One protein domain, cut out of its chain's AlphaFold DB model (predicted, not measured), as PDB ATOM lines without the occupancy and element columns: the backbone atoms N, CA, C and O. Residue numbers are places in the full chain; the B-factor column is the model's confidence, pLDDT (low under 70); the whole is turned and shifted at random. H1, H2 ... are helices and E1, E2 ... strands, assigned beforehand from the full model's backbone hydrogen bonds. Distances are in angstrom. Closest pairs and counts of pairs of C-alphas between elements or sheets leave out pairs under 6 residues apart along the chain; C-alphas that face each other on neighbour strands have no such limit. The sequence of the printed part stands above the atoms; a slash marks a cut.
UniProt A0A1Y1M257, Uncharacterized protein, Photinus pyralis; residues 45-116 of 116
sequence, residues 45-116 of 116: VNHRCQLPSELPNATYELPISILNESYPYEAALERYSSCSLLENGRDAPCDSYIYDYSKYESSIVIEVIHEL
ATOM      1  N   VAL A  45     244.346 170.640 176.312       82.50
ATOM      2  CA  VAL A  45     244.281 169.548 175.337       82.50
ATOM      3  C   VAL A  45     243.172 169.855 174.337       82.50
ATOM      4  O   VAL A  45     242.084 170.306 174.718       82.50
ATOM      5  N   ASN A  46     243.456 169.630 173.055       87.56
ATOM      6  CA  ASN A  46     242.439 169.720 172.020       87.56
ATOM      7  C   ASN A  46     241.385 168.647 172.279       87.56
ATOM      8  O   ASN A  46     241.702 167.477 172.475       87.56
ATOM      9  N   HIS A  47     240.133 169.067 172.297       88.12
ATOM     10  CA  HIS A  47     239.003 168.182 172.494       88.12
ATOM     11  C   HIS A  47     237.866 168.612 171.596       88.12
ATOM     12  O   HIS A  47     237.815 169.747 171.111       88.12
ATOM     13  N   ARG A  48     236.954 167.681 171.391       90.62
ATOM     14  CA  ARG A  48     235.671 167.912 170.752       90.62
ATOM     15  C   ARG A  48     234.600 167.224 171.575       90.62
ATOM     16  O   ARG A  48     234.887 166.281 172.309       90.62
ATOM     17  N   CYS A  49     233.367 167.665 171.426       90.69
ATOM     18  CA  CYS A  49     232.245 166.952 172.009       90.69
ATOM     19  C   CYS A  49     232.054 165.599 171.328       90.69
ATOM     20  O   CYS A  49     232.216 165.498 170.109       90.69
ATOM     21  N   GLN A  50     231.717 164.574 172.103       90.06
ATOM     22  CA  GLN A  50     231.338 163.276 171.563       90.06
ATOM     23  C   GLN A  50     229.955 163.387 170.916       90.06
ATOM     24  O   GLN A  50     229.027 163.935 171.513       90.06
ATOM     25  N   LEU A  51     229.814 162.884 169.690       89.12
ATOM     26  CA  LEU A  51     228.519 162.867 169.016       89.12
ATOM     27  C   LEU A  51     227.645 161.737 169.589       89.12
ATOM     28  O   LEU A  51     228.170 160.665 169.895       89.12
ATOM     29  N   PRO A  52     226.310 161.899 169.662       84.31
ATOM     30  CA  PRO A  52     225.415 160.856 170.181       84.31
ATOM     31  C   PRO A  52     225.470 159.531 169.403       84.31
ATOM     32  O   PRO A  52     225.112 158.479 169.926       84.31
ATOM     33  N   SER A  53     225.890 159.580 168.136       82.12
ATOM     34  CA  SER A  53     226.033 158.422 167.250       82.12
ATOM     35  C   SER A  53     227.384 157.706 167.378       82.12
ATOM     36  O   SER A  53     227.573 156.660 166.754       82.12
ATOM     37  N   GLU A  54     228.326 158.242 168.159       83.69
ATOM     38  CA  GLU A  54     229.678 157.703 168.293       83.69
ATOM     39  C   GLU A  54     229.843 156.776 169.499       83.69
ATOM     40  O   GLU A  54     229.316 157.000 170.590       83.69
ATOM     41  N   LEU A  55     230.661 155.741 169.307       80.69
ATOM     42  CA  LEU A  55     231.117 154.865 170.380       80.69
ATOM     43  C   LEU A  55     232.065 155.625 171.330       80.69
ATOM     44  O   LEU A  55     232.785 156.516 170.885       80.69
ATOM     45  N   PRO A  56     232.163 155.225 172.609       72.00
ATOM     46  CA  PRO A  56     233.025 155.885 173.598       72.00
ATOM     47  C   PRO A  56     234.534 155.817 173.293       72.00
ATOM     48  O   PRO A  56     235.310 156.524 173.919       72.00
ATOM     49  N   ASN A  57     234.966 154.989 172.335       73.19
ATOM     50  CA  ASN A  57     236.359 154.889 171.875       73.19
ATOM     51  C   ASN A  57     236.518 155.406 170.431       73.19
ATOM     52  O   ASN A  57     237.198 154.799 169.603       73.19
ATOM     53  N   ALA A  58     235.781 156.462 170.083       82.06
ATOM     54  CA  ALA A  58     235.876 157.091 168.774       82.06
ATOM     55  C   ALA A  58     237.163 157.921 168.646       82.06
ATOM     56  O   ALA A  58     237.629 158.546 169.599       82.06
ATOM     57  N   THR A  59     237.729 157.951 167.441       86.25
ATOM     58  CA  THR A  59     238.928 158.738 167.138       86.25
ATOM     59  C   THR A  59     238.611 160.230 167.166       86.25
ATOM     60  O   THR A  59     237.547 160.660 166.725       86.25
ATOM     61  N   TYR A  60     239.557 161.047 167.631       88.19
ATOM     62  CA  TYR A  60     239.410 162.503 167.633       88.19
ATOM     63  C   TYR A  60     239.169 163.090 166.230       88.19
ATOM     64  O   TYR A  60     238.340 163.983 166.076       88.19
ATOM     65  N   GLU A  61     239.858 162.594 165.203       88.38
ATOM     66  CA  GLU A  61     239.712 163.108 163.841       88.38
ATOM     67  C   GLU A  61     238.364 162.730 163.216       88.38
ATOM     68  O   GLU A  61     237.971 161.564 163.193       88.38
ATOM     69  N   LEU A  62     237.683 163.732 162.658       89.00
ATOM     70  CA  LEU A  62     236.420 163.584 161.943       89.00
ATOM     71  C   LEU A  62     236.540 164.128 160.515       89.00
ATOM     72  O   LEU A  62     237.267 165.095 160.275       89.00
ATOM     73  N   PRO A  63     235.791 163.563 159.553       90.25
ATOM     74  CA  PRO A  63     235.688 164.144 158.226       90.25
ATOM     75  C   PRO A  63     234.974 165.504 158.275       90.25
ATOM     76  O   PRO A  63     234.017 165.712 159.023       90.25
ATOM     77  N   ILE A  64     235.410 166.422 157.409       88.06
ATOM     78  CA  ILE A  64     234.937 167.819 157.348       88.06
ATOM     79  C   ILE A  64     233.416 167.921 157.128       88.06
ATOM     80  O   ILE A  64     232.783 168.869 157.588       88.06
ATOM     81  N   SER A  65     232.808 166.949 156.442       89.31
ATOM     82  CA  SER A  65     231.357 166.903 156.232       89.31
ATOM     83  C   SER A  65     230.583 166.801 157.549       89.31
ATOM     84  O   SER A  65     229.637 167.554 157.749       89.31
ATOM     85  N   ILE A  66     231.027 165.936 158.466       89.12
ATOM     86  CA  ILE A  66     230.390 165.737 159.777       89.12
ATOM     87  C   ILE A  66     230.656 166.940 160.684       89.12
ATOM     88  O   ILE A  66     229.757 167.378 161.400       89.12
ATOM     89  N   LEU A  67     231.862 167.514 160.618       89.88
ATOM     90  CA  LEU A  67     232.223 168.710 161.384       89.88
ATOM     91  C   LEU A  67     231.309 169.902 161.074       89.88
ATOM     92  O   LEU A  67     230.808 170.537 161.996       89.88
ATOM     93  N   ASN A  68     231.057 170.163 159.788       90.62
ATOM     94  CA  ASN A  68     230.191 171.259 159.344       90.62
ATOM     95  C   ASN A  68     228.738 171.125 159.796       90.62
ATOM     96  O   ASN A  68     228.085 172.130 160.050       90.62
ATOM     97  N   GLU A  69     228.225 169.898 159.834       89.31
ATOM     98  CA  GLU A  69     226.836 169.638 160.212       89.31
ATOM     99  C   GLU A  69     226.654 169.631 161.732       89.31
ATOM    100  O   GLU A  69     225.635 170.099 162.234       89.31
ATOM    101  N   SER A  70     227.653 169.133 162.464       90.62
ATOM    102  CA  SER A  70     227.498 168.805 163.883       90.62
ATOM    103  C   SER A  70     228.045 169.858 164.843       90.62
ATOM    104  O   SER A  70     227.651 169.855 166.007       90.62
ATOM    105  N   TYR A  71     228.949 170.740 164.407       93.06
ATOM    106  CA  TYR A  71     229.579 171.739 165.277       93.06
ATOM    107  C   TYR A  71     229.422 173.151 164.707       93.06
ATOM    108  O   TYR A  71     229.626 173.360 163.507       93.06
ATOM    109  N   PRO A  72     229.133 174.159 165.549       92.94
ATOM    110  CA  PRO A  72     229.072 175.540 165.097       92.94
ATOM    111  C   PRO A  72     230.464 176.042 164.696       92.94
ATOM    112  O   PRO A  72     231.458 175.811 165.389       92.94
ATOM    113  N   TYR A  73     230.538 176.743 163.562       91.44
ATOM    114  CA  TYR A  73     231.779 177.332 163.060       91.44
ATOM    115  C   TYR A  73     231.962 178.764 163.577       91.44
ATOM    116  O   TYR A  73     231.164 179.658 163.289       91.44
ATOM    117  N   GLU A  74     233.044 178.999 164.315       90.81
ATOM    118  CA  GLU A  74     233.386 180.300 164.883       90.81
ATOM    119  C   GLU A  74     234.299 181.072 163.916       90.81
ATOM    120  O   GLU A  74     235.526 180.954 163.955       90.81
ATOM    121  N   ALA A  75     233.705 181.913 163.061       91.00
ATOM    122  CA  ALA A  75     234.439 182.671 162.040       91.00
ATOM    123  C   ALA A  75     235.538 183.590 162.610       91.00
ATOM    124  O   ALA A  75     236.544 183.822 161.952       91.00
ATOM    125  N   ALA A  76     235.374 184.087 163.841       92.50
ATOM    126  CA  ALA A  76     236.364 184.940 164.500       92.50
ATOM    127  C   ALA A  76     237.669 184.205 164.859       92.50
ATOM    128  O   ALA A  76     238.710 184.843 164.999       92.50
ATOM    129  N   LEU A  77     237.605 182.884 165.041       89.00
ATOM    130  CA  LEU A  77     238.735 182.039 165.436       89.00
ATOM    131  C   LEU A  77     239.145 181.050 164.335       89.00
ATOM    132  O   LEU A  77     240.038 180.239 164.570       89.00
ATOM    133  N   GLU A  78     238.477 181.099 163.178       90.81
ATOM    134  CA  GLU A  78     238.674 180.194 162.039       90.81
ATOM    135  C   GLU A  78     238.669 178.704 162.437       90.81
ATOM    136  O   GLU A  78     239.482 177.905 161.971       90.81
ATOM    137  N   ARG A  79     237.762 178.316 163.345       90.38
ATOM    138  CA  ARG A  79     237.661 176.938 163.855       90.38
ATOM    139  C   ARG A  79     236.233 176.559 164.243       90.38
ATOM    140  O   ARG A  79     235.414 177.425 164.532       90.38
ATOM    141  N   TYR A  80     235.960 175.260 164.316       91.00
ATOM    142  CA  TYR A  80     234.730 174.738 164.920       91.00
ATOM    143  C   TYR A  80     234.779 174.831 166.444       91.00
ATOM    144  O   TYR A  80     235.858 174.748 167.045       91.00
ATOM    145  N   SER A  81     233.614 174.986 167.069       90.62
ATOM    146  CA  SER A  81     233.516 174.981 168.522       90.62
ATOM    147  C   SER A  81     233.763 173.585 169.086       90.62
ATOM    148  O   SER A  81     233.205 172.593 168.628       90.62
ATOM    149  N   SER A  82     234.602 173.517 170.115       89.81
ATOM    150  CA  SER A  82     234.919 172.280 170.840       89.81
ATOM    151  C   SER A  82     233.965 171.995 172.002       89.81
ATOM    152  O   SER A  82     234.058 170.925 172.598       89.81
ATOM    153  N   CYS A  83     233.124 172.966 172.371       88.19
ATOM    154  CA  CYS A  83     232.365 172.964 173.625       88.19
ATOM    155  C   CYS A  83     230.850 172.834 173.433       88.19
ATOM    156  O   CYS A  83     230.140 172.669 174.424       88.19
ATOM    157  N   SER A  84     230.363 172.957 172.201       91.12
ATOM    158  CA  SER A  84     228.946 172.882 171.861       91.12
ATOM    159  C   SER A  84     228.730 172.055 170.602       91.12
ATOM    160  O   SER A  84     229.606 171.952 169.739       91.12
ATOM    161  N   LEU A  85     227.541 171.471 170.515       92.25
ATOM    162  CA  LEU A  85     227.053 170.737 169.356       92.25
ATOM    163  C   LEU A  85     225.894 171.488 168.712       92.25
ATOM    164  O   LEU A  85     225.215 172.283 169.359       92.25
ATOM    165  N   LEU A  86     225.661 171.210 167.435       91.06
ATOM    166  CA  LEU A  86     224.503 171.692 166.704       91.06
ATOM    167  C   LEU A  86     223.389 170.644 166.789       91.06
ATOM    168  O   LEU A  86     223.410 169.630 166.095       91.06
ATOM    169  N   GLU A  87     222.391 170.891 167.632       87.69
ATOM    170  CA  GLU A  87     221.211 170.036 167.748       87.69
ATOM    171  C   GLU A  87     220.012 170.753 167.117       87.69
ATOM    172  O   GLU A  87     219.578 171.813 167.574       87.69
ATOM    173  N   ASN A  88     219.495 170.214 166.009       86.44
ATOM    174  CA  ASN A  88     218.410 170.830 165.232       86.44
ATOM    175  C   ASN A  88     218.675 172.307 164.856       86.44
ATOM    176  O   ASN A  88     217.762 173.137 164.854       86.44
ATOM    177  N   GLY A  89     219.937 172.644 164.556       83.50
ATOM    178  CA  GLY A  89     220.359 174.000 164.186       83.50
ATOM    179  C   GLY A  89     220.475 174.982 165.358       83.50
ATOM    180  O   GLY A  89     220.519 176.189 165.126       83.50
ATOM    181  N   ARG A  90     220.494 174.493 166.603       88.00
ATOM    182  CA  ARG A  90     220.745 175.293 167.809       88.00
ATOM    183  C   ARG A  90     221.964 174.774 168.554       88.00
ATOM    184  O   ARG A  90     222.245 173.583 168.524       88.00
ATOM    185  N   ASP A  91     222.621 175.674 169.271       90.44
ATOM    186  CA  ASP A  91     223.745 175.328 170.131       90.44
ATOM    187  C   ASP A  91     223.237 174.555 171.354       90.44
ATOM    188  O   ASP A  91     222.449 175.072 172.153       90.44
ATOM    189  N   ALA A  92     223.699 173.319 171.493       90.25
ATOM    190  CA  ALA A  92     223.434 172.438 172.618       90.25
ATOM    191  C   ALA A  92     224.726 172.195 173.423       90.25
ATOM    192  O   ALA A  92     225.822 172.171 172.847       90.25
ATOM    193  N   PRO A  93     224.625 172.042 174.758       90.19
ATOM    194  CA  PRO A  93     225.761 171.664 175.587       90.19
ATOM    195  C   PRO A  93     226.184 170.221 175.299       90.19
ATOM    196  O   PRO A  93     225.397 169.406 174.828       90.19
ATOM    197  N   CYS A  94     227.439 169.912 175.604       89.25
ATOM    198  CA  CYS A  94     227.999 168.585 175.392       89.25
ATOM    199  C   CYS A  94     227.970 167.755 176.671       89.25
ATOM    200  O   CYS A  94     228.375 168.244 177.723       89.25
ATOM    201  N   ASP A  95     227.557 166.495 176.551       87.56
ATOM    202  CA  ASP A  95     227.519 165.557 177.679       87.56
ATOM    203  C   ASP A  95     228.875 164.887 177.931       87.56
ATOM    204  O   ASP A  95     229.237 164.593 179.066       87.56
ATOM    205  N   SER A  96     229.631 164.627 176.864       87.62
ATOM    206  CA  SER A  96     230.911 163.912 176.904       87.62
ATOM    207  C   SER A  96     231.885 164.458 175.860       87.62
ATOM    208  O   SER A  96     231.492 165.148 174.911       87.62
ATOM    209  N   TYR A  97     233.175 164.174 176.050       88.00
ATOM    210  CA  TYR A  97     234.266 164.744 175.263       88.00
ATOM    211  C   TYR A  97     235.219 163.664 174.751       88.00
ATOM    212  O   TYR A  97     235.546 162.719 175.462       88.00
ATOM    213  N   ILE A  98     235.712 163.861 173.528       88.94
ATOM    214  CA  ILE A  98     236.790 163.082 172.916       88.94
ATOM    215  C   ILE A  98     238.032 163.972 172.821       88.94
ATOM    216  O   ILE A  98     237.972 165.081 172.280       88.94
ATOM    217  N   TYR A  99     239.160 163.481 173.331       86.62
ATOM    218  CA  TYR A  99     240.427 164.212 173.404       86.62
ATOM    219  C   TYR A  99     241.422 163.746 172.333       86.62
ATOM    220  O   TYR A  99     241.448 162.579 171.943       86.62
ATOM    221  N   ASP A 100     242.261 164.670 171.865       87.19
ATOM    222  CA  ASP A 100     243.385 164.379 170.973       87.19
ATOM    223  C   ASP A 100     244.632 163.986 171.778       87.19
ATOM    224  O   ASP A 100     245.273 164.829 172.415       87.19
ATOM    225  N   TYR A 101     245.002 162.708 171.709       80.25
ATOM    226  CA  TYR A 101     246.178 162.153 172.385       80.25
ATOM    227  C   TYR A 101     247.436 162.110 171.502       80.25
ATOM    228  O   TYR A 101     248.486 161.658 171.954       80.25
ATOM    229  N   SER A 102     247.384 162.601 170.258       82.44
ATOM    230  CA  SER A 102     248.528 162.529 169.329       82.44
ATOM    231  C   SER A 102     249.743 163.344 169.787       82.44
ATOM    232  O   SER A 102     250.885 162.994 169.491       82.44
ATOM    233  N   LYS A 103     249.501 164.449 170.501       75.31
ATOM    234  CA  LYS A 103     250.547 165.381 170.953       75.31
ATOM    235  C   LYS A 103     251.058 165.093 172.356       75.31
ATOM    236  O   LYS A 103     252.180 165.475 172.679       75.31
ATOM    237  N   TYR A 104     250.235 164.470 173.190       69.38
ATOM    238  CA  TYR A 104     250.522 164.268 174.601       69.38
ATOM    239  C   TYR A 104     250.050 162.871 174.994       69.38
ATOM    240  O   TYR A 104     248.866 162.654 175.232       69.38
ATOM    241  N   GLU A 105     250.990 161.929 175.047       63.56
ATOM    242  CA  GLU A 105     250.705 160.540 175.423       63.56
ATOM    243  C   GLU A 105     250.336 160.442 176.916       63.56
ATOM    244  O   GLU A 105     249.394 159.751 177.284       63.56
ATOM    245  N   SER A 106     251.022 161.213 177.774       60.91
ATOM    246  CA  SER A 106     250.727 161.330 179.208       60.91
ATOM    247  C   SER A 106     251.185 162.683 179.764       60.91
ATOM    248  O   SER A 106     252.329 163.097 179.558       60.91
ATOM    249  N   SER A 107     250.319 163.367 180.507       66.56
ATOM    250  CA  SER A 107     250.700 164.500 181.356       66.56
ATOM    251  C   SER A 107     249.813 164.519 182.594       66.56
ATOM    252  O   SER A 107     248.687 164.029 182.536       66.56
ATOM    253  N   ILE A 108     250.273 165.144 183.683       70.50
ATOM    254  CA  ILE A 108     249.479 165.264 184.918       70.50
ATOM    255  C   ILE A 108     248.107 165.912 184.669       70.50
ATOM    256  O   ILE A 108     247.131 165.585 185.329       70.50
ATOM    257  N   VAL A 109     248.012 166.805 183.677       66.38
ATOM    258  CA  VAL A 109     246.754 167.454 183.286       66.38
ATOM    259  C   VAL A 109     245.806 166.459 182.610       66.38
ATOM    260  O   VAL A 109     244.601 166.523 182.816       66.38
ATOM    261  N   ILE A 110     246.343 165.522 181.828       64.44
ATOM    262  CA  ILE A 110     245.566 164.500 181.113       64.44
ATOM    263  C   ILE A 110     245.101 163.398 182.067       64.44
ATOM    264  O   ILE A 110     243.956 162.970 181.972       64.44
ATOM    265  N   GLU A 111     245.953 162.979 183.005       62.12
ATOM    266  CA  GLU A 111     245.603 161.976 184.021       62.12
ATOM    267  C   GLU A 111     244.427 162.441 184.888       62.12
ATOM    268  O   GLU A 111     243.478 161.689 185.089       62.12
ATOM    269  N   VAL A 112     244.429 163.706 185.323       61.91
ATOM    270  CA  VAL A 112     243.323 164.277 186.111       61.91
ATOM    271  C   VAL A 112     242.010 164.313 185.322       61.91
ATOM    272  O   VAL A 112     240.951 164.111 185.906       61.91
ATOM    273  N   ILE A 113     242.058 164.556 184.009       60.22
ATOM    274  CA  ILE A 113     240.862 164.558 183.151       60.22
ATOM    275  C   ILE A 113     240.314 163.138 182.952       60.22
ATOM    276  O   ILE A 113     239.105 162.978 182.853       60.22
ATOM    277  N   HIS A 114     241.170 162.116 182.898       55.56
ATOM    278  CA  HIS A 114     240.749 160.722 182.712       55.56
ATOM    279  C   HIS A 114     240.123 160.096 183.977       55.56
ATOM    280  O   HIS A 114     239.396 159.112 183.879       55.56
ATOM    281  N   GLU A 115     240.415 160.632 185.166       56.19
ATOM    282  CA  GLU A 115     239.860 160.151 186.446       56.19
ATOM    283  C   GLU A 115     238.513 160.801 186.835       56.19
ATOM    284  O   GLU A 115     237.922 160.413 187.845       56.19
ATOM    285  N   LEU A 116     238.039 161.788 186.065       50.19
ATOM    286  CA  LEU A 116     236.751 162.477 186.247       50.19
ATOM    287  C   LEU A 116     235.660 161.869 185.361       50.19
ATOM    288  O   LEU A 116     234.524 161.740 185.875       50.19
TER     289      LEU A 116
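Overview. This is residues 45 to 116 of the 116 residues of an uncharacterized protein of Photinus pyralis (UniProt A0A1Y1M257). With little regular structure, mostly loops, the domain has a short antiparallel strand pair, E1 with E4, in its middle; the antiparallel hairpin E2 and E3 with H1 beside E2 lies toward one end, H2 at the other. The 72 printed residues run E1, H1, E2, E3, E4, H2, under half in named elements: class mixed, compact, radius of gyration of the C-alphas 12.8 A, spans 36 by 26 by 20 A.

Along the chain. E1 is residues 47 to 49, from C-alpha 47 (239.003, 168.182, 172.494). H1 is 64 to 70, 10.0 A; E2 84 to 87; E3 90 to 93; E4 97 to 99. H2, 108 to 114, 10.1 A, ends at C-alpha 114 (240.749, 160.722, 182.712).

Arrangement. Within hydrogen-bond range are N 48 and O 98 of E1 and E4, 2.9 A, and N 87 and O 90 of E2 and E3, 2.8 A. The closest C-alphas of H1 and E2, Ser 70 and Leu 86, are 5.0 A apart. H2 is apart from E1. In H1 and H2 every O i to N i+4 pair is within range.

Size, cuts and confidence. The printed part has no cut. Links E1 to H1 and H1 to E2 are long. Residues 104 to 107 and 109 to 116 have pLDDT under 70.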